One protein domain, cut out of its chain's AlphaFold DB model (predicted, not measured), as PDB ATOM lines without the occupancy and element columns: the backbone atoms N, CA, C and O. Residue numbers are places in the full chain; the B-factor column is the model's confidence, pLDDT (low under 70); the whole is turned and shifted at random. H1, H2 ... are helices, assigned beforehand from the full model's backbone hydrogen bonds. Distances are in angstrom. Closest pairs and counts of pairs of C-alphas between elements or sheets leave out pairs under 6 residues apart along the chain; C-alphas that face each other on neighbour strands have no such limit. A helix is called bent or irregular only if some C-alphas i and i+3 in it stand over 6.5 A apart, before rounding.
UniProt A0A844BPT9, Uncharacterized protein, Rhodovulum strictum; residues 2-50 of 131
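Overview. This is residues 2 to 50 of the 131 residues of an uncharacterized protein of Rhodovulum strictum (UniProt A0A844BPT9). Two helices, H1 and H3, cross at about right angles, and a short helix lies toward each end of the long axis: H2 at one end, and H4 at the other, where the chain turns a corner after H3. A long loop, residues 11 to 24, runs from the end of H1 to H2. The printed part has 49 residues with four named helices, in the order H1, H2, H3, H4, and no named strand; the class is all helix, with 30 residues in the helices. It is compact, with a radius of gyration of the C-alphas of 10.2 A, and its outline is elongated, spanning 29 by 18 by 17 A.

Arrangement. H1, residues 2 to 10, touches H3, residues 32 to 42. Their closest C-alphas, those of Phe 5 and Ile 39, are 6.7 A apart, and their lines are about perpendicular, at 84 degrees. H1 is close to but not clearly touching H4, residues 44 to 49; their closest C-alphas, those of Leu 9 and His 49, are 6.4 A apart, and they run the same way at a steep tilt of 43 degrees. H2, residues 25 to 28, is apart from H1 and from H4. H2 and H3 are close but not clearly touching, the closest C-alphas being those of Glu 25 and Trp 32, 7.2 A apart. H3 and H4 touch only at the corner by their link, and only just, with 3 pairs of C-alphas within 8 A; the closest are those of Val 40 and Ala 47, 5.6 A apart. These two run opposite ways at a steep tilt of 63 degrees. In H1 and H3 every O i to N i+4 pair is within hydrogen-bond range; in H4 it is 0 of 2, beside 2 of 3 O i to N i+3 pairs, and H2 is too short for an O i to N i+4 pair.

Along the chain. H1 begins at C-alpha 2, at (199.262, 151.604, 158.306), and is 12.2 A long from first to last C-alpha. H2 has four residues and is 5.1 A long. H3, the longest helix with 11 residues, begins at C-alpha 32, at (210.971, 144.742, 163.638), and is 15.2 A long. H4 is 9.7 A long and ends at C-alpha 49, at (196.381, 137.527, 152.760). H4 is irregular: C-alphas 45 and 48 are 7.6 A apart.

Size, cuts and confidence. The two C-alphas farthest apart, those of Thr 26 and Asp 48, are 28.9 A apart. The printed part has no cut. The link from H1 to H2, 14 residues, is long; those from H2 to H3 and from H3 to H4 are tight. The mean pLDDT of the printed part is 83.9, and no printed residue is under 70.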
ATOM      1  N   LYS A   2     199.806 151.637 159.689       83.06
ATOM      2  CA  LYS A   2     199.262 151.604 158.306       83.06
ATOM      3  C   LYS A   2     200.294 151.291 157.210       83.06
ATOM      4  O   LYS A   2     200.068 150.425 156.381       83.06
ATOM      5  N   THR A   3     201.457 151.945 157.226       84.38
ATOM      6  CA  THR A   3     202.508 151.692 156.218       84.38
ATOM      7  C   THR A   3     203.029 150.254 156.262       84.38
ATOM      8  O   THR A   3     203.289 149.668 155.219       84.38
ATOM      9  N   THR A   4     203.157 149.677 157.457       85.19
ATOM     10  CA  THR A   4     203.612 148.294 157.639       85.19
ATOM     11  C   THR A   4     202.540 147.290 157.259       85.19
ATOM     12  O   THR A   4     202.859 146.318 156.594       85.19
ATOM     13  N   PHE A   5     201.279 147.564 157.596       88.31
ATOM     14  CA  PHE A   5     200.139 146.780 157.126       88.31
ATOM     15  C   PHE A   5     200.093 146.725 155.592       88.31
ATOM     16  O   PHE A   5     200.086 145.642 155.020       88.31
ATOM     17  N   ASN A   6     200.162 147.878 154.915       86.25
ATOM     18  CA  ASN A   6     200.140 147.924 153.450       86.25
ATOM     19  C   ASN A   6     201.342 147.194 152.839       86.25
ATOM     20  O   ASN A   6     201.195 146.494 151.844       86.25
ATOM     21  N   ALA A   7     202.530 147.334 153.433       86.69
ATOM     22  CA  ALA A   7     203.709 146.600 152.984       86.69
ATOM     23  C   ALA A   7     203.530 145.082 153.146       86.69
ATOM     24  O   ALA A   7     203.879 144.345 152.235       86.69
ATOM     25  N   LEU A   8     202.959 144.629 154.267       87.94
ATOM     26  CA  LEU A   8     202.648 143.217 154.516       87.94
ATOM     27  C   LEU A   8     201.641 142.661 153.512       87.94
ATOM     28  O   LEU A   8     201.826 141.554 153.018       87.94
ATOM     29  N   LEU A   9     200.607 143.433 153.186       88.12
ATOM     30  CA  LEU A   9     199.564 143.019 152.248       88.12
ATOM     31  C   LEU A   9     200.061 142.983 150.792       88.12
ATOM     32  O   LEU A   9     199.600 142.171 149.990       88.12
ATOM     33  N   ASN A  10     201.007 143.863 150.452       87.25
ATOM     34  CA  ASN A  10     201.588 143.959 149.112       87.25
ATOM     35  C   ASN A  10     202.788 143.029 148.891       87.25
ATOM     36  O   ASN A  10     203.203 142.863 147.750       87.25
ATOM     37  N   ALA A  11     203.384 142.476 149.947       87.06
ATOM     38  CA  ALA A  11     204.546 141.606 149.823       87.06
ATOM     39  C   ALA A  11     204.159 140.191 149.382       87.06
ATOM     40  O   ALA A  11     203.079 139.712 149.717       87.06
ATOM     41  N   ASP A  12     205.095 139.501 148.731       83.81
ATOM     42  CA  ASP A  12     204.988 138.078 148.360       83.81
ATOM     43  C   ASP A  12     205.558 137.133 149.444       83.81
ATOM     44  O   ASP A  12     205.668 135.925 149.246       83.81
ATOM     45  N   SER A  13     205.980 137.690 150.586       83.06
ATOM     46  CA  SER A  13     206.346 136.976 151.818       83.06
ATOM     47  C   SER A  13     206.385 137.964 152.989       83.06
ATOM     48  O   SER A  13     206.819 139.108 152.834       83.06
ATOM     49  N   VAL A  14     205.967 137.523 154.179       78.75
ATOM     50  CA  VAL A  14     206.016 138.314 155.424       78.75
ATOM     51  C   VAL A  14     207.456 138.466 155.938       78.75
ATOM     52  O   VAL A  14     207.846 139.497 156.504       78.75
ATOM     53  N   GLU A  15     208.288 137.454 155.719       79.75
ATOM     54  CA  GLU A  15     209.683 137.383 156.144       79.75
ATOM     55  C   GLU A  15     210.561 138.302 155.291       79.75
ATOM     56  O   GLU A  15     211.399 139.017 155.839       79.75
ATOM     57  N   GLY A  16     210.297 138.361 153.980       76.00
ATOM     58  CA  GLY A  16     211.066 139.139 153.000       76.00
ATOM     59  C   GLY A  16     210.948 140.664 153.117       76.00
ATOM     60  O   GLY A  16     211.636 141.394 152.404       76.00
ATOM     61  N   ILE A  17     210.099 141.177 154.012       81.25
ATOM     62  CA  ILE A  17     209.894 142.620 154.175       81.25
ATOM     63  C   ILE A  17     210.998 143.233 155.036       81.25
ATOM     64  O   ILE A  17     211.060 143.040 156.258       81.25
ATOM     65  N   SER A  18     211.820 144.050 154.383       80.00
ATOM     66  CA  SER A  18     212.816 144.914 155.016       80.00
ATOM     67  C   SER A  18     212.184 145.950 155.949       80.00
ATOM     68  O   SER A  18     211.065 146.417 155.730       80.00
ATOM     69  N   LYS A  19     212.942 146.369 156.971       78.50
ATOM     70  CA  LYS A  19     212.536 147.420 157.916       78.50
ATOM     71  C   LYS A  19     212.113 148.684 157.163       78.50
ATOM     72  O   LYS A  19     212.884 149.266 156.399       78.50
ATOM     73  N   ILE A  20     210.875 149.120 157.384       80.69
ATOM     74  CA  ILE A  20     210.338 150.325 156.744       80.69
ATOM     75  C   ILE A  20     211.039 151.548 157.334       80.69
ATOM     76  O   ILE A  20     211.134 151.673 158.548       80.69
ATOM     77  N   LYS A  21     211.482 152.492 156.494       76.81
ATOM     78  CA  LYS A  21     212.240 153.688 156.931       76.81
ATOM     79  C   LYS A  21     211.554 154.507 158.033       76.81
ATOM     80  O   LYS A  21     212.229 155.136 158.832       76.81
ATOM     81  N   LYS A  22     210.217 154.516 158.055       76.06
ATOM     82  CA  LYS A  22     209.395 155.221 159.055       76.06
ATOM     83  C   LYS A  22     209.186 154.434 160.358       76.06
ATOM     84  O   LYS A  22     208.470 154.911 161.231       76.06
ATOM     85  N   TYR A  23     209.714 153.217 160.464       78.69
ATOM     86  CA  TYR A  23     209.550 152.386 161.649       78.69
ATOM     87  C   TYR A  23     210.615 152.710 162.698       78.69
ATOM     88  O   TYR A  23     211.814 152.631 162.422       78.69
ATOM     89  N   ASP A  24     210.148 153.017 163.906       77.25
ATOM     90  CA  ASP A  24     210.973 153.314 165.069       77.25
ATOM     91  C   ASP A  24     210.648 152.329 166.204       77.25
ATOM     92  O   ASP A  24     209.498 152.179 166.632       77.25
ATOM     93  N   GLU A  25     211.680 151.633 166.676       79.19
ATOM     94  CA  GLU A  25     211.590 150.648 167.758       79.19
ATOM     95  C   GLU A  25     211.315 151.320 169.105       79.19
ATOM     96  O   GLU A  25     210.617 150.754 169.942       79.19
ATOM     97  N   THR A  26     211.781 152.557 169.300       76.25
ATOM     98  CA  THR A  26     211.534 153.330 170.525       76.25
ATOM     99  C   THR A  26     210.071 153.750 170.643       76.25
ATOM    100  O   THR A  26     209.519 153.784 171.740       76.25
ATOM    101  N   LEU A  27     209.415 153.992 169.504       75.00
ATOM    102  CA  LEU A  27     208.007 154.376 169.436       75.00
ATOM    103  C   LEU A  27     207.064 153.180 169.638       75.00
ATOM    104  O   LEU A  27     205.935 153.336 170.095       75.00
ATOM    105  N   THR A  28     207.508 151.979 169.263       75.81
ATOM    106  CA  THR A  28     206.679 150.763 169.263       75.81
ATOM    107  C   THR A  28     207.003 149.798 170.401       75.81
ATOM    108  O   THR A  28     206.210 148.888 170.666       75.81
ATOM    109  N   GLY A  29     208.145 149.995 171.071       82.50
ATOM    110  CA  GLY A  29     208.657 149.149 172.150       82.50
ATOM    111  C   GLY A  29     208.992 147.722 171.710       82.50
ATOM    112  O   GLY A  29     209.065 146.828 172.548       82.50
ATOM    113  N   ARG A  30     209.114 147.480 170.401       82.75
ATOM    114  CA  ARG A  30     209.254 146.149 169.797       82.75
ATOM    115  C   ARG A  30     210.355 146.179 168.746       82.75
ATOM    116  O   ARG A  30     210.575 147.207 168.107       82.75
ATOM    117  N   ASN A  31     211.037 145.057 168.534       87.19
ATOM    118  CA  ASN A  31     211.900 144.915 167.362       87.19
ATOM    119  C   ASN A  31     211.040 144.737 166.092       87.19
ATOM    120  O   ASN A  31     209.825 144.540 166.159       87.19
ATOM    121  N   TRP A  32     211.672 144.822 164.921       85.50
ATOM    122  CA  TRP A  32     210.971 144.742 163.638       85.50
ATOM    123  C   TRP A  32     210.182 143.438 163.435       85.50
ATOM    124  O   TRP A  32     209.072 143.474 162.904       85.50
ATOM    125  N   GLU A  33     210.721 142.293 163.855       86.12
ATOM    126  CA  GLU A  33     210.066 140.991 163.677       86.12
ATOM    127  C   GLU A  33     208.825 140.856 164.559       86.12
ATOM    128  O   GLU A  33     207.750 140.498 164.073       86.12
ATOM    129  N   ASP A  34     208.948 141.235 165.829       86.62
ATOM    130  CA  ASP A  34     207.847 141.245 166.787       86.62
ATOM    131  C   ASP A  34     206.749 142.216 166.356       86.62
ATOM    132  O   ASP A  34     205.567 141.942 166.543       86.62
ATOM    133  N   PHE A  35     207.118 143.339 165.736       87.69
ATOM    134  CA  PHE A  35     206.153 144.295 165.213       87.69
ATOM    135  C   PHE A  35     205.408 143.789 163.973       87.69
ATOM    136  O   PHE A  35     204.198 144.001 163.870       87.69
ATOM    137  N   LYS A  36     206.090 143.096 163.048       87.38
ATOM    138  CA  LYS A  36     205.422 142.431 161.914       87.38
ATOM    139  C   LYS A  36     204.413 141.402 162.416       87.38
ATOM    140  O   LYS A  36     203.255 141.450 162.008       87.38
ATOM    141  N   ARG A  37     204.832 140.532 163.340       87.06
ATOM    142  CA  ARG A  37     203.962 139.513 163.940       87.06
ATOM    143  C   ARG A  37     202.777 140.139 164.671       87.06
ATOM    144  O   ARG A  37     201.648 139.736 164.431       87.06
ATOM    145  N   PHE A  38     203.018 141.186 165.457       88.94
ATOM    146  CA  PHE A  38     201.958 141.933 166.132       88.94
ATOM    147  C   PHE A  38     200.911 142.479 165.154       88.94
ATOM    148  O   PHE A  38     199.722 142.423 165.452       88.94
ATOM    149  N   ILE A  39     201.316 142.995 163.986       87.06
ATOM    150  CA  ILE A  39     200.351 143.458 162.979       87.06
ATOM    151  C   ILE A  39     199.540 142.289 162.424       87.06
ATOM    152  O   ILE A  39     198.324 142.406 162.364       87.06
ATOM    153  N   VAL A  40     200.174 141.170 162.065       85.69
ATOM    154  CA  VAL A  40     199.456 139.983 161.568       85.69
ATOM    155  C   VAL A  40     198.439 139.481 162.601       85.69
ATOM    156  O   VAL A  40     197.283 139.253 162.266       85.69
ATOM    157  N   GLU A  41     198.838 139.395 163.871       88.19
ATOM    158  CA  GLU A  41     197.972 138.975 164.983       88.19
ATOM    159  C   GLU A  41     196.846 139.977 165.286       88.19
ATOM    160  O   GLU A  41     195.789 139.586 165.773       88.19
ATOM    161  N   SER A  42     197.056 141.264 164.998       90.12
ATOM    162  CA  SER A  42     196.047 142.310 165.210       90.12
ATOM    163  C   SER A  42     194.933 142.304 164.158       90.12
ATOM    164  O   SER A  42     193.898 142.917 164.403       90.12
ATOM    165  N   TYR A  43     195.142 141.649 163.008       88.56
ATOM    166  CA  TYR A  43     194.192 141.595 161.888       88.56
ATOM    167  C   TYR A  43     193.972 140.148 161.418       88.56
ATOM    168  O   TYR A  43     194.363 139.797 160.298       88.56
ATOM    169  N   PRO A  44     193.370 139.286 162.261       87.44
ATOM    170  CA  PRO A  44     193.142 137.881 161.934       87.44
ATOM    171  C   PRO A  44     192.310 137.693 160.657       87.44
ATOM    172  O   PRO A  44     192.537 136.744 159.916       87.44
ATOM    173  N   GLU A  45     191.405 138.621 160.345       87.81
ATOM    174  CA  GLU A  45     190.600 138.619 159.120       87.81
ATOM    175  C   GLU A  45     191.417 138.815 157.832       87.81
ATOM    176  O   GLU A  45     190.957 138.461 156.749       87.81
ATOM    177  N   CYS A  46     192.625 139.375 157.932       85.62
ATOM    178  CA  CYS A  46     193.542 139.568 156.809       85.62
ATOM    179  C   CYS A  46     194.777 138.662 156.893       85.62
ATOM    180  O   CYS A  46     195.638 138.742 156.015       85.62
ATOM    181  N   ALA A  47     194.879 137.817 157.926       84.75
ATOM    182  CA  ALA A  47     196.074 137.029 158.212       84.75
ATOM    183  C   ALA A  47     196.493 136.154 157.021       84.75
ATOM    184  O   ALA A  47     197.662 136.157 156.642       84.75
ATOM    185  N   ASP A  48     195.521 135.505 156.375       87.38
ATOM    186  CA  ASP A  48     195.734 134.616 155.226       87.38
ATOM    187  C   ASP A  48     196.137 135.354 153.933       87.38
ATOM    188  O   ASP A  48     196.499 134.725 152.939       87.38
ATOM    189  N   HIS A  49     196.067 136.688 153.920       88.00
ATOM    190  CA  HIS A  49     196.381 137.527 152.760       88.00
ATOM    191  C   HIS A  49     197.711 138.277 152.889       88.00
ATOM    192  O   HIS A  49     198.192 138.861 151.912       88.00
ATOM    193  N   PHE A  50     198.328 138.289 154.071       88.56
ATOM    194  CA  PHE A  50     199.649 138.886 154.230       88.56
ATOM    195  C   PHE A  50     200.721 138.022 153.571       88.56
ATOM    196  O   PHE A  50     200.735 136.803 153.712       88.56
TER     197      PHE A  50